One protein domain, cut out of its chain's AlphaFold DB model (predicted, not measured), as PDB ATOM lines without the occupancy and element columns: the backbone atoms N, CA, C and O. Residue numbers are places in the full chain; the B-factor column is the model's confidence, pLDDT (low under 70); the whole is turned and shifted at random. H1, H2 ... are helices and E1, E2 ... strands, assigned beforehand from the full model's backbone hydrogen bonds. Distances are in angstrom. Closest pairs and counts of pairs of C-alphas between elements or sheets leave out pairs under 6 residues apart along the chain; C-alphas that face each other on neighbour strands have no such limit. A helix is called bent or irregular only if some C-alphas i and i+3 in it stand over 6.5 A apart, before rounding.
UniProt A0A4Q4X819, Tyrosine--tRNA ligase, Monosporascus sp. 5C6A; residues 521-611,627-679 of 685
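Overview. This is residues 521 to 611 and 627 to 679 of the 685 residues of the protein "Tyrosine--tRNA ligase" of Monosporascus sp. 5C6A (UniProt A0A4Q4X819). A small, strongly twisted sheet of three strands lies at the core, with H2 running along it and H6 packed on H2 in a further tier. H1 and H7 sit at one end of the sheet, H5 packs on H6 towards the other end, H4 packs beside the edge strand E2, and H3 only grazes the sheet. The printed part has 144 residues, with seven named helices and three named strands in the order H1 H2 E1 E2 H3 H4 E3 H5 H6 H7. The sheet runs E2 E1 E3, all antiparallel, and the class is mixed, helices and strands. The whole is compact, with a radius of gyration of the C-alphas of 15.2 A and spans of 42 by 33 by 25 A.

Arrangement. The inner strand E1, residues 551 to 558, forms a hairpin with E2, residues 563 to 570; N 554 and O 567 are 2.8 A apart, within hydrogen-bond range. On its other side is E3, residues 631 to 638, with N 555 and O 635 at 2.8 A. H1, residues 521 to 530, H2, residues 533 to 546, and H7, residues 671 to 678, make two layers with the sheet, helices on one face of it. H2 lies over E1, only just over it alone, at a height over the sheet of 9.7 A. H7 lies over E3 at a height of 9.3 A, its closest C-alphas being those of Leu 634 and Val 674, 5.3 A apart. H2 is the hub: it touches H1 only at the corner, with C-alphas 530 and 536 closest at 5.7 A. It touches H6, residues 657 to 667, at a shallow tilt of 27 degrees, opposite ways, with C-alphas 545 and 659 closest at 5.0 A. With residues 543 to 546 alone it only just touches H4, residues 600 to 608, by 3 pairs of C-alphas within 8 A, the closest being 546 and 600 at 5.8 A. H5, residues 641 to 648, touches H6 about perpendicular, at 84 degrees, with C-alphas 648 and 657 closest at 5.1 A. H3, residues 577 to 582, touches no helix. In H1, H2, H4 and H7 every O i to N i+4 pair is within hydrogen-bond range; H5 has 2 of 4, H6 6 of 7, and H3 0 of 2, with 2 of 3 O i to N i+3 pairs.

Along the chain. E1 spans 20.9 A and bends by 54 degrees at residue 555; E2 spans 22.9 A; E3 spans 18.7 A and bends by 69 degrees at residue 634. H2 spans 19.8 A, H6 16.3 A and H1 14.4 A. H1 begins at C-alpha 521 (148.686, 93.495, 157.071), and H7 ends at C-alpha 678 (142.271, 98.732, 151.131). H3 and H5 are irregular: C-alphas 578 and 581 are 8.2 A apart, C-alphas 643 and 646 7.4 A.

Size, cuts and confidence. The C-alphas farthest apart, those of Gly 627 and Gly 653, are 47.3 A apart. Residues 612 to 626 are not printed, with 9.5 A between C-alphas 611 and 627. The link H3 to H4, residues 583 to 599, is long. The mean pLDDT of the printed part is 79.1, and residues 559 to 561, 580 to 581, 585 to 611 and 627 to 629 are under 70.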
ATOM      1  N   ARG A 521     148.192  92.917 158.326       91.31
ATOM      2  CA  ARG A 521     148.686  93.495 157.071       91.31
ATOM      3  C   ARG A 521     148.393  94.994 156.964       91.31
ATOM      4  O   ARG A 521     149.260  95.735 156.513       91.31
ATOM      5  N   LEU A 522     147.193  95.427 157.354       91.12
ATOM      6  CA  LEU A 522     146.834  96.845 157.349       91.12
ATOM      7  C   LEU A 522     147.635  97.601 158.408       91.12
ATOM      8  O   LEU A 522     148.151  98.672 158.110       91.12
ATOM      9  N   ARG A 523     147.808  97.015 159.597       93.00
ATOM     10  CA  ARG A 523     148.624  97.581 160.675       93.00
ATOM     11  C   ARG A 523     150.047  97.886 160.199       93.00
ATOM     12  O   ARG A 523     150.490  99.020 160.320       93.00
ATOM     13  N   LEU A 524     150.730  96.916 159.591       90.88
ATOM     14  CA  LEU A 524     152.100  97.095 159.090       90.88
ATOM     15  C   LEU A 524     152.208  98.184 158.011       90.88
ATOM     16  O   LEU A 524     153.156  98.970 158.013       90.88
ATOM     17  N   ASP A 525     151.248  98.234 157.086       91.44
ATOM     18  CA  ASP A 525     151.237  99.234 156.017       91.44
ATOM     19  C   ASP A 525     150.944 100.652 156.548       91.44
ATOM     20  O   ASP A 525     151.547 101.616 156.074       91.44
ATOM     21  N   LEU A 526     150.075 100.783 157.556       90.88
ATOM     22  CA  LEU A 526     149.802 102.056 158.229       90.88
ATOM     23  C   LEU A 526     150.985 102.508 159.093       90.88
ATOM     24  O   LEU A 526     151.376 103.669 159.028       90.88
ATOM     25  N   GLU A 527     151.610 101.607 159.853       92.19
ATOM     26  CA  GLU A 527     152.792 101.923 160.667       92.19
ATOM     27  C   GLU A 527     153.992 102.335 159.816       92.19
ATOM     28  O   GLU A 527     154.758 103.208 160.216       92.19
ATOM     29  N   ARG A 528     154.138 101.772 158.613       88.94
ATOM     30  CA  ARG A 528     155.160 102.218 157.660       88.94
ATOM     31  C   ARG A 528     154.990 103.694 157.292       88.94
ATOM     32  O   ARG A 528     155.986 104.407 157.205       88.94
ATOM     33  N   ASP A 529     153.757 104.135 157.049       85.44
ATOM     34  CA  ASP A 529     153.488 105.474 156.513       85.44
ATOM     35  C   ASP A 529     153.306 106.536 157.614       85.44
ATOM     36  O   ASP A 529     153.667 107.692 157.402       85.44
ATOM     37  N   PHE A 530     152.824 106.144 158.800       86.25
ATOM     38  CA  PHE A 530     152.577 107.035 159.945       86.25
ATOM     39  C   PHE A 530     153.531 106.803 161.128       86.25
ATOM     40  O   PHE A 530     153.368 107.399 162.188       86.25
ATOM     41  N   SER A 531     154.557 105.962 160.980       83.88
ATOM     42  CA  SER A 531     155.487 105.506 162.036       83.88
ATOM     43  C   SER A 531     154.870 104.617 163.126       83.88
ATOM     44  O   SER A 531     155.539 103.709 163.609       83.88
ATOM     45  N   SER A 532     153.624 104.866 163.546       91.69
ATOM     46  CA  SER A 532     152.887 104.026 164.500       91.69
ATOM     47  C   SER A 532     151.366 104.204 164.372       91.69
ATOM     48  O   SER A 532     150.898 105.244 163.899       91.69
ATOM     49  N   MET A 533     150.585 103.226 164.848       89.94
ATOM     50  CA  MET A 533     149.120 103.353 164.941       89.94
ATOM     51  C   MET A 533     148.684 104.480 165.890       89.94
ATOM     52  O   MET A 533     147.698 105.162 165.620       89.94
ATOM     53  N   ASP A 534     149.442 104.727 166.962       89.38
ATOM     54  CA  ASP A 534     149.186 105.837 167.887       89.38
ATOM     55  C   ASP A 534     149.405 107.200 167.228       89.38
ATOM     56  O   ASP A 534     148.670 108.151 167.499       89.38
ATOM     57  N   THR A 535     150.398 107.307 166.342       87.50
ATOM     58  CA  THR A 535     150.620 108.520 165.549       87.50
ATOM     59  C   THR A 535     149.435 108.766 164.625       87.50
ATOM     60  O   THR A 535     148.891 109.865 164.638       87.50
ATOM     61  N   LEU A 536     148.973 107.743 163.893       92.12
ATOM     62  CA  LEU A 536     147.803 107.858 163.020       92.12
ATOM     63  C   LEU A 536     146.546 108.275 163.802       92.12
ATOM     64  O   LEU A 536     145.832 109.183 163.377       92.12
ATOM     65  N   ARG A 537     146.307 107.656 164.965       93.81
ATOM     66  CA  ARG A 537     145.213 108.016 165.880       93.81
ATOM     67  C   ARG A 537     145.271 109.491 166.256       93.81
ATOM     68  O   ARG A 537     144.288 110.213 166.109       93.81
ATOM     69  N   ARG A 538     146.434 109.949 166.732       88.88
ATOM     70  CA  ARG A 538     146.647 111.348 167.130       88.88
ATOM     71  C   ARG A 538     146.448 112.295 165.959       88.88
ATOM     72  O   ARG A 538     145.776 113.304 166.133       88.88
ATOM     73  N   GLU A 539     146.992 111.972 164.790       85.75
ATOM     74  CA  GLU A 539     146.841 112.801 163.599       85.75
ATOM     75  C   GLU A 539     145.371 112.923 163.200       85.75
ATOM     76  O   GLU A 539     144.895 114.045 163.066       85.75
ATOM     77  N   MET A 540     144.614 111.826 163.101       91.88
ATOM     78  CA  MET A 540     143.184 111.869 162.757       91.88
ATOM     79  C   MET A 540     142.359 112.680 163.768       91.88
ATOM     80  O   MET A 540     141.563 113.529 163.364       91.88
ATOM     81  N   ILE A 541     142.582 112.475 165.073       92.94
ATOM     82  CA  ILE A 541     141.864 113.193 166.140       92.94
ATOM     83  C   ILE A 541     142.197 114.686 166.118       92.94
ATOM     84  O   ILE A 541     141.289 115.512 166.148       92.94
ATOM     85  N   ILE A 542     143.484 115.043 166.039       87.62
ATOM     86  CA  ILE A 542     143.914 116.447 165.980       87.62
ATOM     87  C   ILE A 542     143.388 117.102 164.702       87.62
ATOM     88  O   ILE A 542     142.907 118.226 164.769       87.62
ATOM     89  N   THR A 543     143.408 116.399 163.562       85.69
ATOM     90  CA  THR A 543     142.834 116.906 162.304       85.69
ATOM     91  C   THR A 543     141.369 117.282 162.495       85.69
ATOM     92  O   THR A 543     140.968 118.381 162.125       85.69
ATOM     93  N   ALA A 544     140.579 116.375 163.075       90.25
ATOM     94  CA  ALA A 544     139.152 116.576 163.276       90.25
ATOM     95  C   ALA A 544     138.865 117.716 164.264       90.25
ATOM     96  O   ALA A 544     138.000 118.542 163.988       90.25
ATOM     97  N   ASP A 545     139.607 117.783 165.373       89.00
ATOM     98  CA  ASP A 545     139.508 118.833 166.400       89.00
ATOM     99  C   ASP A 545     139.792 120.228 165.821       89.00
ATOM    100  O   ASP A 545     139.074 121.190 166.076       89.00
ATOM    101  N   VAL A 546     140.814 120.312 164.968       83.62
ATOM    102  CA  VAL A 546     141.291 121.551 164.349       83.62
ATOM    103  C   VAL A 546     140.379 122.065 163.228       83.62
ATOM    104  O   VAL A 546     140.396 123.260 162.925       83.62
ATOM    105  N   MET A 547     139.587 121.201 162.585       84.50
ATOM    106  CA  MET A 547     138.626 121.640 161.570       84.50
ATOM    107  C   MET A 547     137.559 122.525 162.217       84.50
ATOM    108  O   MET A 547     136.668 122.024 162.907       84.50
ATOM    109  N   PHE A 548     137.643 123.839 161.990       81.38
ATOM    110  CA  PHE A 548     136.668 124.795 162.511       81.38
ATOM    111  C   PHE A 548     135.315 124.604 161.819       81.38
ATOM    112  O   PHE A 548     134.323 124.313 162.484       81.38
ATOM    113  N   GLY A 549     135.290 124.701 160.486       81.00
ATOM    114  CA  GLY A 549     134.102 124.462 159.677       81.00
ATOM    115  C   GLY A 549     133.690 122.983 159.601       81.00
ATOM    116  O   GLY A 549     134.518 122.085 159.788       81.00
ATOM    117  N   PRO A 550     132.412 122.714 159.281       88.62
ATOM    118  CA  PRO A 550     131.904 121.359 159.144       88.62
ATOM    119  C   PRO A 550     132.484 120.659 157.909       88.62
ATOM    120  O   PRO A 550     132.682 121.266 156.847       88.62
ATOM    121  N   GLY A 551     132.736 119.358 158.030       92.50
ATOM    122  CA  GLY A 551     133.308 118.568 156.953       92.50
ATOM    123  C   GLY A 551     133.620 117.134 157.360       92.50
ATOM    124  O   GLY A 551     132.952 116.536 158.201       92.50
ATOM    125  N   PHE A 552     134.642 116.582 156.717       94.75
ATOM    126  CA  PHE A 552     135.050 115.194 156.850       94.75
ATOM    127  C   PHE A 552     136.578 115.079 156.834       94.75
ATOM    128  O   PHE A 552     137.249 115.727 156.020       94.75
ATOM    129  N   VAL A 553     137.121 114.214 157.693       93.94
ATOM    130  CA  VAL A 553     138.531 113.789 157.644       93.94
ATOM    131  C   VAL A 553     138.587 112.358 157.137       93.94
ATOM    132  O   VAL A 553     137.852 111.501 157.619       93.94
ATOM    133  N   TRP A 554     139.469 112.094 156.183       94.44
ATOM    134  CA  TRP A 554     139.552 110.835 155.456       94.44
ATOM    135  C   TRP A 554     140.929 110.206 155.596       94.44
ATOM    136  O   TRP A 554     141.930 110.867 155.333       94.44
ATOM    137  N   LEU A 555     140.978 108.906 155.872       93.88
ATOM    138  CA  LEU A 555     142.134 108.076 155.549       93.88
ATOM    139  C   LEU A 555     141.955 107.549 154.129       93.88
ATOM    140  O   LEU A 555     140.929 106.947 153.802       93.88
ATOM    141  N   VAL A 556     142.955 107.751 153.283       91.38
ATOM    142  CA  VAL A 556     142.908 107.333 151.885       91.38
ATOM    143  C   VAL A 556     144.169 106.588 151.475       91.38
ATOM    144  O   VAL A 556     145.251 106.831 152.006       91.38
ATOM    145  N   LYS A 557     144.042 105.725 150.468       88.50
ATOM    146  CA  LYS A 557     145.163 105.047 149.812       88.50
ATOM    147  C   LYS A 557     145.387 105.602 148.412       88.50
ATOM    148  O   LYS A 557     144.461 105.721 147.612       88.50
ATOM    149  N   VAL A 558     146.639 105.931 148.115       81.44
ATOM    150  CA  VAL A 558     147.075 106.531 146.852       81.44
ATOM    151  C   VAL A 558     147.488 105.422 145.878       81.44
ATOM    152  O   VAL A 558     148.522 104.774 146.052       81.44
ATOM    153  N   GLY A 559     146.687 105.203 144.831       64.19
ATOM    154  CA  GLY A 559     146.706 103.996 143.993       64.19
ATOM    155  C   GLY A 559     148.032 103.683 143.288       64.19
ATOM    156  O   GLY A 559     148.389 102.517 143.163       64.19
ATOM    157  N   ARG A 560     148.818 104.690 142.874       59.44
ATOM    158  CA  ARG A 560     150.114 104.464 142.187       59.44
ATOM    159  C   ARG A 560     151.278 104.133 143.122       59.44
ATOM    160  O   ARG A 560     152.255 103.546 142.673       59.44
ATOM    161  N   GLN A 561     151.201 104.549 144.383       60.69
ATOM    162  CA  GLN A 561     152.305 104.448 145.349       60.69
ATOM    163  C   GLN A 561     151.991 103.481 146.498       60.69
ATOM    164  O   GLN A 561     152.872 103.177 147.292       60.69
ATOM    165  N   SER A 562     150.742 102.998 146.586       73.31
ATOM    166  CA  SER A 562     150.223 102.200 147.705       73.31
ATOM    167  C   SER A 562     150.514 102.825 149.081       73.31
ATOM    168  O   SER A 562     150.699 102.104 150.064       73.31
ATOM    169  N   GLN A 563     150.553 104.160 149.123       82.69
ATOM    170  CA  GLN A 563     150.807 104.960 150.316       82.69
ATOM    171  C   GLN A 563     149.483 105.421 150.932       82.69
ATOM    172  O   GLN A 563     148.554 105.779 150.201       82.69
ATOM    173  N   PHE A 564     149.418 105.455 152.257       88.88
ATOM    174  CA  PHE A 564     148.288 105.947 153.031       88.88
ATOM    175  C   PHE A 564     148.486 107.420 153.397       88.88
ATOM    176  O   PHE A 564     149.600 107.861 153.675       88.88
ATOM    177  N   ARG A 565     147.409 108.207 153.342       86.12
ATOM    178  CA  ARG A 565     147.419 109.643 153.659       86.12
ATOM    179  C   ARG A 565     146.122 110.063 154.332       86.12
ATOM    180  O   ARG A 565     145.078 109.470 154.075       86.12
ATOM    181  N   ILE A 566     146.195 111.122 155.127       88.00
ATOM    182  CA  ILE A 566     145.025 111.810 155.674       88.00
ATOM    183  C   ILE A 566     144.657 112.960 154.733       88.00
ATOM    184  O   ILE A 566     145.546 113.665 154.258       88.00
ATOM    185  N   LEU A 567     143.369 113.138 154.444       86.19
ATOM    186  CA  LEU A 567     142.820 114.242 153.655       86.19
ATOM    187  C   LEU A 567     141.638 114.878 154.385       86.19
ATOM    188  O   LEU A 567     140.876 114.188 155.050       86.19
ATOM    189  N   THR A 568     141.417 116.171 154.174       87.12
ATOM    190  CA  THR A 568     140.232 116.882 154.668       87.12
ATOM    191  C   THR A 568     139.380 117.406 153.523       87.12
ATOM    192  O   THR A 568     139.887 117.788 152.461       87.12
ATOM    193  N   THR A 569     138.069 117.402 153.730       89.06
ATOM    194  CA  THR A 569     137.091 118.010 152.825       89.06
ATOM    195  C   THR A 569     136.056 118.759 153.645       89.06
ATOM    196  O   THR A 569     135.577 118.236 154.648       89.06
ATOM    197  N   TYR A 570     135.684 119.954 153.213       87.94
ATOM    198  CA  TYR A 570     134.727 120.819 153.895       87.94
ATOM    199  C   TYR A 570     133.379 120.783 153.195       87.94
ATOM    200  O   TYR A 570     133.311 120.503 151.998       87.94
ATOM    201  N   LEU A 571     132.316 121.088 153.942       90.88
ATOM    202  CA  LEU A 571     130.941 121.093 153.446       90.88
ATOM    203  C   LEU A 571     130.598 119.764 152.741       90.88
ATOM    204  O   LEU A 571     130.711 118.701 153.348       90.88
ATOM    205  N   ALA A 572     130.198 119.819 151.468       88.19
ATOM    206  CA  ALA A 572     129.849 118.657 150.655       88.19
ATOM    207  C   ALA A 572     131.025 118.154 149.798       88.19
ATOM    208  O   ALA A 572     130.817 117.459 148.806       88.19
ATOM    209  N   GLY A 573     132.259 118.531 150.139       88.31
ATOM    210  CA  GLY A 573     133.461 118.042 149.478       88.31
ATOM    211  C   GLY A 573     133.648 116.531 149.604       88.31
ATOM    212  O   GLY A 573     133.102 115.879 150.494       88.31
ATOM    213  N   THR A 574     134.444 115.954 148.707       87.06
ATOM    214  CA  THR A 574     134.665 114.503 148.662       87.06
ATOM    215  C   THR A 574     136.085 114.147 148.200       87.06
ATOM    216  O   THR A 574     136.665 114.877 147.387       87.06
ATOM    217  N   PRO A 575     136.686 113.045 148.692       86.81
ATOM    218  CA  PRO A 575     138.057 112.650 148.351       86.81
ATOM    219  C   PRO A 575     138.195 111.975 146.975       86.81
ATOM    220  O   PRO A 575     139.320 111.733 146.531       86.81
ATOM    221  N   TYR A 576     137.092 111.645 146.290       86.38
ATOM    222  CA  TYR A 576     137.147 110.954 144.999       86.38
ATOM    223  C   TYR A 576     137.777 111.826 143.908       86.38
ATOM    224  O   TYR A 576     137.333 112.939 143.629       86.38
ATOM    225  N   THR A 577     138.759 111.273 143.199       79.31
ATOM    226  CA  THR A 577     139.487 111.972 142.123       79.31
ATOM    227  C   THR A 577     138.597 112.424 140.970       79.31
ATOM    228  O   THR A 577     138.823 113.491 140.401       79.31
ATOM    229  N   ALA A 578     137.558 111.651 140.645       71.31
ATOM    230  CA  ALA A 578     136.561 112.013 139.637       71.31
ATOM    231  C   ALA A 578     135.803 113.309 139.988       71.31
ATOM    232  O   ALA A 578     135.379 114.036 139.092       71.31
ATOM    233  N   ALA A 579     135.709 113.634 141.281       70.06
ATOM    234  CA  ALA A 579     135.052 114.823 141.803       70.06
ATOM    235  C   ALA A 579     136.041 115.916 142.256       70.06
ATOM    236  O   ALA A 579     135.675 116.798 143.029       70.06
ATOM    237  N   HIS A 580     137.285 115.903 141.752       69.94
ATOM    238  CA  HIS A 580     138.346 116.848 142.143       69.94
ATOM    239  C   HIS A 580     137.915 118.327 142.091       69.94
ATOM    240  O   HIS A 580     138.204 119.073 143.025       69.94
ATOM    241  N   TRP A 581     137.129 118.724 141.082       59.44
ATOM    242  CA  TRP A 581     136.585 120.085 140.933       59.44
ATOM    243  C   TRP A 581     135.699 120.550 142.098       59.44
ATOM    244  O   TRP A 581     135.499 121.749 142.278       59.44
ATOM    245  N   ARG A 582     135.181 119.615 142.900       74.31
ATOM    246  CA  ARG A 582     134.368 119.870 144.094       74.31
ATOM    247  C   ARG A 582     134.920 119.165 145.330       74.31
ATOM    248  O   ARG A 582     134.177 118.846 146.249       74.31
ATOM    249  N   ARG A 583     136.239 118.965 145.390       70.69
ATOM    250  CA  ARG A 583     136.912 118.393 146.565       70.69
ATOM    251  C   ARG A 583     136.741 119.252 147.824       70.69
ATOM    252  O   ARG A 583     136.731 118.699 148.915       70.69
ATOM    253  N   GLN A 584     136.612 120.577 147.659       73.75
ATOM    254  CA  GLN A 584     136.428 121.559 148.744       73.75
ATOM    255  C   GLN A 584     137.406 121.311 149.898       73.75
ATOM    256  O   GLN A 584     137.024 121.122 151.041       73.75
ATOM    257  N   GLY A 585     138.694 121.227 149.571       62.78
ATOM    258  CA  GLY A 585     139.709 120.797 150.523       62.78
ATOM    259  C   GLY A 585     140.119 121.848 151.561       62.78
ATOM    260  O   GLY A 585     140.843 121.530 152.493       62.78
ATOM    261  N   VAL A 586     139.646 123.087 151.448       65.94
ATOM    262  CA  VAL A 586     140.034 124.155 152.374       65.94
ATOM    263  C   VAL A 586     138.819 124.721 153.094       65.94
ATOM    264  O   VAL A 586     137.769 124.913 152.481       65.94
ATOM    265  N   ASP A 587     138.983 124.994 154.386       64.00
ATOM    266  CA  ASP A 587     137.970 125.647 155.204       64.00
ATOM    267  C   ASP A 587     137.829 127.102 154.770       64.00
ATOM    268  O   ASP A 587     138.746 127.895 154.989       64.00
ATOM    269  N   LEU A 588     136.691 127.468 154.175       61.91
ATOM    270  CA  LEU A 588     136.422 128.846 153.766       61.91
ATOM    271  C   LEU A 588     136.275 129.807 154.955       61.91
ATOM    272  O   LEU A 588     136.575 130.985 154.789       61.91
ATOM    273  N   ASN A 589     135.931 129.321 156.155       54.47
ATOM    274  CA  ASN A 589     135.933 130.146 157.369       54.47
ATOM    275  C   ASN A 589     137.359 130.536 157.792       54.47
ATOM    276  O   ASN A 589     137.559 131.595 158.381       54.47
ATOM    277  N   ASN A 590     138.358 129.733 157.406       50.75
ATOM    278  CA  ASN A 590     139.783 130.034 157.572       50.75
ATOM    279  C   ASN A 590     140.424 130.589 156.275       50.75
ATOM    280  O   ASN A 590     141.627 130.889 156.231       50.75
ATOM    281  N   HIS A 591     139.643 130.739 155.196       48.28
ATOM    282  CA  HIS A 591     140.103 131.193 153.883       48.28
ATOM    283  C   HIS A 591     139.760 132.668 153.665       48.28
ATOM    284  O   HIS A 591     138.760 133.030 153.056       48.28
ATOM    285  N   GLY A 592     140.646 133.528 154.166       42.44
ATOM    286  CA  GLY A 592     140.523 134.981 154.047       42.44
ATOM    287  C   GLY A 592     140.447 135.649 155.411       42.44
ATOM    288  O   GLY A 592     139.418 136.179 155.797       42.44
ATOM    289  N   GLY A 593     141.557 135.634 156.144       33.38
ATOM    290  CA  GLY A 593     141.664 136.299 157.434       33.38
ATOM    291  C   GLY A 593     143.114 136.326 157.881       33.38
ATOM    292  O   GLY A 593     143.707 135.290 158.164       33.38
ATOM    293  N   GLY A 594     143.711 137.517 157.891       43.88
ATOM    294  CA  GLY A 594     144.893 137.754 158.703       43.88
ATOM    295  C   GLY A 594     144.517 137.689 160.186       43.88
ATOM    296  O   GLY A 594     143.402 138.045 160.548       43.88
ATOM    297  N   LEU A 595     145.490 137.309 161.017       35.34
ATOM    298  CA  LEU A 595     145.541 137.459 162.484       35.34
ATOM    299  C   LEU A 595     145.142 136.305 163.430       35.34
ATOM    300  O   LEU A 595     145.397 136.480 164.617       35.34
ATOM    301  N   ALA A 596     144.701 135.114 163.009       36.00
ATOM    302  CA  ALA A 596     144.610 133.978 163.949       36.00
ATOM    303  C   ALA A 596     144.783 132.602 163.274       36.00
ATOM    304  O   ALA A 596     144.371 132.421 162.135       36.00
ATOM    305  N   ASP A 597     145.407 131.673 164.009       35.53
ATOM    306  CA  ASP A 597     145.580 130.226 163.768       35.53
ATOM    307  C   ASP A 597     146.631 129.735 162.751       35.53
ATOM    308  O   ASP A 597     146.348 129.272 161.646       35.53
ATOM    309  N   GLY A 598     147.897 129.764 163.196       45.44
ATOM    310  CA  GLY A 598     149.098 129.390 162.433       45.44
ATOM    311  C   GLY A 598     149.644 127.963 162.605       45.44
ATOM    312  O   GLY A 598     150.677 127.673 162.025       45.44
ATOM    313  N   VAL A 599     148.995 127.066 163.354       41.34
ATOM    314  CA  VAL A 599     149.419 125.641 163.458       41.34
ATOM    315  C   VAL A 599     148.386 124.720 162.805       41.34
ATOM    316  O   VAL A 599     148.717 123.803 162.056       41.34
ATOM    317  N   ALA A 600     147.114 125.047 163.020       40.19
ATOM    318  CA  ALA A 600     145.956 124.392 162.434       40.19
ATOM    319  C   ALA A 600     145.998 124.354 160.898       40.19
ATOM    320  O   ALA A 600     145.817 123.310 160.268       40.19
ATOM    321  N   ARG A 601     146.285 125.513 160.297       45.28
ATOM    322  CA  ARG A 601     146.313 125.699 158.847       45.28
ATOM    323  C   ARG A 601     147.466 124.961 158.181       45.28
ATOM    324  O   ARG A 601     147.259 124.358 157.140       45.28
ATOM    325  N   GLU A 602     148.651 124.957 158.786       48.16
ATOM    326  CA  GLU A 602     149.820 124.257 158.242       48.16
ATOM    327  C   GLU A 602     149.629 122.732 158.275       48.16
ATOM    328  O   GLU A 602     149.981 122.030 157.326       48.16
ATOM    329  N   PHE A 603     148.989 122.217 159.324       47.62
ATOM    330  CA  PHE A 603     148.620 120.809 159.431       47.62
ATOM    331  C   PHE A 603     147.557 120.396 158.381       47.62
ATOM    332  O   PHE A 603     147.697 119.367 157.710       47.62
ATOM    333  N   LEU A 604     146.532 121.229 158.165       46.25
ATOM    334  CA  LEU A 604     145.497 121.013 157.144       46.25
ATOM    335  C   LEU A 604     146.021 121.212 155.709       46.25
ATOM    336  O   LEU A 604     145.671 120.444 154.818       46.25
ATOM    337  N   ASP A 605     146.911 122.175 155.468       49.25
ATOM    338  CA  ASP A 605     147.522 122.384 154.152       49.25
ATOM    339  C   ASP A 605     148.459 121.215 153.802       49.25
ATOM    340  O   ASP A 605     148.422 120.721 152.677       49.25
ATOM    341  N   ARG A 606     149.223 120.666 154.762       49.28
ATOM    342  CA  ARG A 606     150.101 119.493 154.548       49.28
ATOM    343  C   ARG A 606     149.351 118.227 154.127       49.28
ATOM    344  O   ARG A 606     149.877 117.460 153.316       49.28
ATOM    345  N   THR A 607     148.134 118.014 154.623       45.56
ATOM    346  CA  THR A 607     147.275 116.896 154.189       45.56
ATOM    347  C   THR A 607     146.721 117.117 152.773       45.56
ATOM    348  O   THR A 607     146.495 116.162 152.034       45.56
ATOM    349  N   GLN A 608     146.605 118.365 152.304       47.97
ATOM    350  CA  GLN A 608     146.085 118.707 150.973       47.97
ATOM    351  C   GLN A 608     147.086 118.498 149.819       47.97
ATOM    352  O   GLN A 608     146.675 118.055 148.740       47.97
ATOM    353  N   VAL A 609     148.387 118.777 150.027       41.44
ATOM    354  CA  VAL A 609     149.411 118.933 148.952       41.44
ATOM    355  C   VAL A 609     149.740 117.632 148.184       41.44
ATOM    356  O   VAL A 609     150.477 117.635 147.204       41.44
ATOM    357  N   GLY A 610     149.177 116.487 148.570       41.91
ATOM    358  CA  GLY A 610     149.540 115.185 148.002       41.91
ATOM    359  C   GLY A 610     148.815 114.728 146.738       41.91
ATOM    360  O   GLY A 610     149.269 113.777 146.102       41.91
ATOM    361  N   VAL A 611     147.679 115.330 146.382       39.94
ATOM    362  CA  VAL A 611     146.810 114.775 145.331       39.94
ATOM    363  C   VAL A 611     146.204 115.890 144.476       39.94
ATOM    364  O   VAL A 611     145.134 116.411 144.773       39.94
ATOM    365  N   GLY A 627     147.136 113.864 134.980       45.44
ATOM    366  CA  GLY A 627     148.209 113.655 135.966       45.44
ATOM    367  C   GLY A 627     147.774 113.372 137.416       45.44
ATOM    368  O   GLY A 627     148.640 113.157 138.260       45.44
ATOM    369  N   GLY A 628     146.475 113.310 137.727       51.41
ATOM    370  CA  GLY A 628     145.960 112.992 139.064       51.41
ATOM    371  C   GLY A 628     146.132 111.515 139.436       51.41
ATOM    372  O   GLY A 628     145.734 110.622 138.688       51.41
ATOM    373  N   THR A 629     146.719 111.241 140.602       58.00
ATOM    374  CA  THR A 629     146.814 109.879 141.146       58.00
ATOM    375  C   THR A 629     145.467 109.451 141.719       58.00
ATOM    376  O   THR A 629     144.860 110.214 142.461       58.00
ATOM    377  N   GLU A 630     145.012 108.239 141.393       74.69
ATOM    378  CA  GLU A 630     143.788 107.653 141.947       74.69
ATOM    379  C   GLU A 630     143.842 107.587 143.481       74.69
ATOM    380  O   GLU A 630     144.854 107.175 144.053       74.69
ATOM    381  N   VAL A 631     142.758 108.006 144.136       81.94
ATOM    382  CA  VAL A 631     142.608 108.005 145.593       81.94
ATOM    383  C   VAL A 631     141.439 107.113 145.958       81.94
ATOM    384  O   VAL A 631     140.340 107.284 145.432       81.94
ATOM    385  N   ILE A 632     141.693 106.183 146.871       88.69
ATOM    386  CA  ILE A 632     140.716 105.226 147.381       88.69
ATOM    387  C   ILE A 632     140.423 105.601 148.839       88.69
ATOM    388  O   ILE A 632     141.324 105.474 149.672       88.69
ATOM    389  N   PRO A 633     139.218 106.098 149.167       91.75
ATOM    390  CA  PRO A 633     138.827 106.379 150.548       91.75
ATOM    391  C   PRO A 633     138.671 105.086 151.346       91.75
ATOM    392  O   PRO A 633     138.077 104.133 150.849       91.75
ATOM    393  N   LEU A 634     139.208 105.059 152.566       93.44
ATOM    394  CA  LEU A 634     139.263 103.860 153.409       93.44
ATOM    395  C   LEU A 634     138.574 104.022 154.761       93.44
ATOM    396  O   LEU A 634     138.014 103.053 155.255       93.44
ATOM    397  N   LEU A 635     138.650 105.216 155.350       95.44
ATOM    398  CA  LEU A 635     138.050 105.568 156.638       95.44
ATOM    399  C   LEU A 635     137.653 107.047 156.616       95.44
ATOM    400  O   LEU A 635     138.341 107.845 155.976       95.44
ATOM    401  N   CYS A 636     136.578 107.412 157.302       94.88
ATOM    402  CA  CYS A 636     136.088 108.775 157.422       94.88
ATOM    403  C   CYS A 636     135.592 109.066 158.844       94.88
ATOM    404  O   CYS A 636     134.949 108.216 159.449       94.88
ATOM    405  N   ILE A 637     135.844 110.277 159.347       96.12
ATOM    406  CA  ILE A 637     135.130 110.867 160.490       96.12
ATOM    407  C   ILE A 637     134.326 112.079 160.012       96.12
ATOM    408  O   ILE A 637     134.857 112.953 159.320       96.12
ATOM    409  N   ASN A 638     133.050 112.127 160.398       96.06
ATOM    410  CA  ASN A 638     132.136 113.231 160.126       96.06
ATOM    411  C   ASN A 638     132.229 114.280 161.252       96.06
ATOM    412  O   ASN A 638     131.939 113.974 162.406       96.06
ATOM    413  N   THR A 639     132.652 115.508 160.932       94.38
ATOM    414  CA  THR A 639     132.869 116.582 161.924       94.38
ATOM    415  C   THR A 639     131.715 117.580 162.022       94.38
ATOM    416  O   THR A 639     131.830 118.572 162.751       94.38
ATOM    417  N   TRP A 640     130.601 117.334 161.327       94.88
ATOM    418  CA  TRP A 640     129.415 118.184 161.385       94.88
ATOM    419  C   TRP A 640     128.787 118.197 162.782       94.88
ATOM    420  O   TRP A 640     128.626 117.161 163.421       94.88
ATOM    421  N   GLU A 641     128.381 119.376 163.249       93.50
ATOM    422  CA  GLU A 641     127.910 119.602 164.618       93.50
ATOM    423  C   GLU A 641     126.684 118.756 164.966       93.50
ATOM    424  O   GLU A 641     126.593 118.243 166.075       93.50
ATOM    425  N   HIS A 642     125.766 118.542 164.019       93.94
ATOM    426  CA  HIS A 642     124.578 117.713 164.248       93.94
ATOM    427  C   HIS A 642     124.911 116.245 164.567       93.94
ATOM    428  O   HIS A 642     124.054 115.547 165.098       93.94
ATOM    429  N   VAL A 643     126.136 115.787 164.279       95.44
ATOM    430  CA  VAL A 643     126.579 114.418 164.571       95.44
ATOM    431  C   VAL A 643     127.041 114.262 166.014       95.44
ATOM    432  O   VAL A 643     126.735 113.258 166.640       95.44
ATOM    433  N   TRP A 644     127.776 115.232 166.558       94.38
ATOM    434  CA  TRP A 644     128.459 115.064 167.847       94.38
ATOM    435  C   TRP A 644     127.958 115.994 168.954       94.38
ATOM    436  O   TRP A 644     128.148 115.700 170.133       94.38
ATOM    437  N   LEU A 645     127.307 117.111 168.619       94.56
ATOM    438  CA  LEU A 645     126.958 118.152 169.588       94.56
ATOM    439  C   LEU A 645     125.969 117.667 170.661       94.56
ATOM    440  O   LEU A 645     126.075 118.097 171.809       94.56
ATOM    441  N   ARG A 646     125.026 116.783 170.301       94.75
ATOM    442  CA  ARG A 646     124.008 116.246 171.221       94.75
ATOM    443  C   ARG A 646     124.634 115.454 172.368       94.75
ATOM    444  O   ARG A 646     124.257 115.675 173.514       94.75
ATOM    445  N   ASP A 647     125.573 114.567 172.053       94.69
ATOM    446  CA  ASP A 647     126.168 113.637 173.018       94.69
ATOM    447  C   ASP A 647     127.409 114.205 173.710       94.69
ATOM    448  O   ASP A 647     127.659 113.921 174.880       94.69
ATOM    449  N   TRP A 648     128.181 115.037 173.006       95.06
ATOM    450  CA  TRP A 648     129.494 115.486 173.474       95.06
ATOM    451  C   TRP A 648     129.516 116.952 173.919       95.06
ATOM    452  O   TRP A 648     130.489 117.384 174.539       95.06
ATOM    453  N   GLY A 649     128.458 117.727 173.656       91.56
ATOM    454  CA  GLY A 649     128.376 119.146 174.018       91.56
ATOM    455  C   GLY A 649     129.443 120.010 173.333       91.56
ATOM    456  O   GLY A 649     130.145 119.558 172.441       91.56
ATOM    457  N   ILE A 650     129.586 121.276 173.744       87.56
ATOM    458  CA  ILE A 650     130.479 122.257 173.081       87.56
ATOM    459  C   ILE A 650     131.957 122.142 173.513       87.56
ATOM    460  O   ILE A 650     132.829 122.716 172.867       87.56
ATOM    461  N   GLY A 651     132.275 121.402 174.581       83.81
ATOM    462  CA  GLY A 651     133.653 121.310 175.094       83.81
ATOM    463  C   GLY A 651     134.054 122.427 176.070       83.81
ATOM    464  O   GLY A 651     135.241 122.626 176.340       83.81
ATOM    465  N   ALA A 652     133.091 123.192 176.598       77.88
ATOM    466  CA  ALA A 652     133.362 124.265 177.554       77.88
ATOM    467  C   ALA A 652     134.014 123.715 178.839       77.88
ATOM    468  O   ALA A 652     133.534 122.750 179.426       77.88
ATOM    469  N   GLY A 653     135.120 124.327 179.274       76.50
ATOM    470  CA  GLY A 653     135.884 123.853 180.438       76.50
ATOM    471  C   GLY A 653     136.765 122.626 180.169       76.50
ATOM    472  O   GLY A 653     137.277 122.041 181.119       76.50
ATOM    473  N   GLY A 654     136.960 122.239 178.901       75.00
ATOM    474  CA  GLY A 654     137.845 121.133 178.511       75.00
ATOM    475  C   GLY A 654     137.226 119.739 178.645       75.00
ATOM    476  O   GLY A 654     137.942 118.748 178.530       75.00
ATOM    477  N   VAL A 655     135.913 119.651 178.880       78.19
ATOM    478  CA  VAL A 655     135.165 118.390 178.990       78.19
ATOM    479  C   VAL A 655     134.211 118.261 177.804       78.19
ATOM    480  O   VAL A 655     133.402 119.155 177.564       78.19
ATOM    481  N   GLY A 656     134.290 117.142 177.079       87.94
ATOM    482  CA  GLY A 656     133.470 116.890 175.891       87.94
ATOM    483  C   GLY A 656     134.007 117.570 174.625       87.94
ATOM    484  O   GLY A 656     135.216 117.719 174.447       87.94
ATOM    485  N   GLY A 657     133.106 117.972 173.732       91.75
ATOM    486  CA  GLY A 657     133.428 118.623 172.464       91.75
ATOM    487  C   GLY A 657     133.919 117.676 171.366       91.75
ATOM    488  O   GLY A 657     134.034 116.459 171.540       91.75
ATOM    489  N   LYS A 658     134.250 118.271 170.216       93.31
ATOM    490  CA  LYS A 658     134.670 117.577 168.987       93.31
ATOM    491  C   LYS A 658     135.869 116.649 169.199       93.31
ATOM    492  O   LYS A 658     135.889 115.541 168.671       93.31
ATOM    493  N   ARG A 659     136.841 117.057 170.020       92.19
ATOM    494  CA  ARG A 659     138.006 116.231 170.373       92.19
ATOM    495  C   ARG A 659     137.627 114.952 171.116       92.19
ATOM    496  O   ARG A 659     138.181 113.894 170.822       92.19
ATOM    497  N   ALA A 660     136.718 115.047 172.087       93.19
ATOM    498  CA  ALA A 660     136.273 113.894 172.863       93.19
ATOM    499  C   ALA A 660     135.483 112.927 171.972       93.19
ATOM    500  O   ALA A 660     135.789 111.738 171.958       93.19
ATOM    501  N   PHE A 661     134.591 113.464 171.135       95.88
ATOM    502  CA  PHE A 661     133.898 112.711 170.091       95.88
ATOM    503  C   PHE A 661     134.869 111.986 169.150       95.88
ATOM    504  O   PHE A 661     134.757 110.779 168.972       95.88
ATOM    505  N   ALA A 662     135.862 112.683 168.588       95.06
ATOM    506  CA  ALA A 662     136.846 112.074 167.693       95.06
ATOM    507  C   ALA A 662     137.679 110.986 168.391       95.06
ATOM    508  O   ALA A 662     138.058 109.994 167.770       95.06
ATOM    509  N   SER A 663     137.948 111.158 169.688       93.50
ATOM    510  CA  SER A 663     138.664 110.158 170.486       93.50
ATOM    511  C   SER A 663     137.823 108.903 170.715       93.50
ATOM    512  O   SER A 663     138.358 107.804 170.620       93.50
ATOM    513  N   ALA A 664     136.524 109.063 170.978       92.69
ATOM    514  CA  ALA A 664     135.582 107.957 171.128       92.69
ATOM    515  C   ALA A 664     135.308 107.247 169.797       92.69
ATOM    516  O   ALA A 664     135.306 106.022 169.737       92.69
ATOM    517  N   TRP A 665     135.168 108.014 168.713       95.00
ATOM    518  CA  TRP A 665     134.979 107.496 167.358       95.00
ATOM    519  C   TRP A 665     136.076 106.504 166.975       95.00
ATOM    520  O   TRP A 665     135.779 105.461 166.400       95.00
ATOM    521  N   TRP A 666     137.327 106.801 167.341       94.06
ATOM    522  CA  TRP A 666     138.470 105.936 167.051       94.06
ATOM    523  C   TRP A 666     138.316 104.516 167.618       94.06
ATOM    524  O   TRP A 666     138.732 103.545 166.986       94.06
ATOM    525  N   GLU A 667     137.700 104.385 168.793       91.00
ATOM    526  CA  GLU A 667     137.505 103.090 169.453       91.00
ATOM    527  C   GLU A 667     136.375 102.269 168.810       91.00
ATOM    528  O   GLU A 667     136.340 101.048 168.952       91.00
ATOM    529  N   CYS A 668     135.487 102.921 168.056       91.00
ATOM    530  CA  CYS A 668     134.331 102.314 167.398       91.00
ATOM    531  C   CYS A 668     134.580 101.946 165.924       91.00
ATOM    532  O   CYS A 668     133.632 101.599 165.223       91.00
ATOM    533  N   ILE A 669     135.817 102.027 165.424       92.88
ATOM    534  CA  ILE A 669     136.133 101.734 164.017       92.88
ATOM    535  C   ILE A 669     136.063 100.224 163.736       92.88
ATOM    536  O   ILE A 669     136.709  99.416 164.405       92.88
ATOM    537  N   ASP A 670     135.355  99.849 162.669       92.12
ATOM    538  CA  ASP A 670     135.407  98.515 162.068       92.12
ATOM    539  C   ASP A 670     136.620  98.398 161.124       92.12
ATOM    540  O   ASP A 670     136.564  98.695 159.924       92.12
ATOM    541  N   TRP A 671     137.755  97.961 161.673       92.12
ATOM    542  CA  TRP A 671     139.007  97.835 160.923       92.12
ATOM    543  C   TRP A 671     138.996  96.735 159.851       92.12
ATOM    544  O   TRP A 671     139.804  96.799 158.918       92.12
ATOM    545  N   GLU A 672     138.075  95.768 159.916       90.12
ATOM    546  CA  GLU A 672     137.909  94.751 158.869       90.12
ATOM    547  C   GLU A 672     137.281  95.358 157.610       90.12
ATOM    548  O   GLU A 672     137.719  95.082 156.486       90.12
ATOM    549  N   LYS A 673     136.327  96.281 157.770       89.81
ATOM    550  CA  LYS A 673     135.801  97.048 156.631       89.81
ATOM    551  C   LYS A 673     136.878  97.919 155.994       89.81
ATOM    552  O   LYS A 673     137.027  97.882 154.769       89.81
ATOM    553  N   VAL A 674     137.686  98.618 156.797       92.38
ATOM    554  CA  VAL A 674     138.830  99.413 156.300       92.38
ATOM    555  C   VAL A 674     139.813  98.525 155.524       92.38
ATOM    556  O   VAL A 674     140.273  98.895 154.440       92.38
ATOM    557  N   TYR A 675     140.097  97.323 156.034       92.06
ATOM    558  CA  TYR A 675     140.935  96.334 155.355       92.06
ATOM    559  C   TYR A 675     140.339  95.890 154.012       92.06
ATOM    560  O   TYR A 675     141.049  95.878 153.002       92.06
ATOM    561  N   SER A 676     139.039  95.587 153.971       90.88
ATOM    562  CA  SER A 676     138.358  95.146 152.748       90.88
ATOM    563  C   SER A 676     138.412  96.198 151.629       90.88
ATOM    564  O   SER A 676     138.650  95.856 150.468       90.88
ATOM    565  N   LEU A 677     138.302  97.484 151.985       89.75
ATOM    566  CA  LEU A 677     138.427  98.612 151.060       89.75
ATOM    567  C   LEU A 677     139.873  98.814 150.585       89.75
ATOM    568  O   LEU A 677     140.112  99.170 149.429       89.75
ATOM    569  N   ALA A 678     140.856  98.574 151.457       88.25
ATOM    570  CA  ALA A 678     142.271  98.732 151.131       88.25
ATOM    571  C   ALA A 678     142.810  97.610 150.226       88.25
ATOM    572  O   ALA A 678     143.760  97.844 149.458       88.25
ATOM    573  N   TYR A 679     142.226  96.409 150.312       88.56
ATOM    574  CA  TYR A 679     142.645  95.208 149.583       88.56
ATOM    575  C   TYR A 679     141.437  94.448 149.002       88.56
ATOM    576  O   TYR A 679     141.142  93.334 149.442       88.56
TER     577      TYR A 679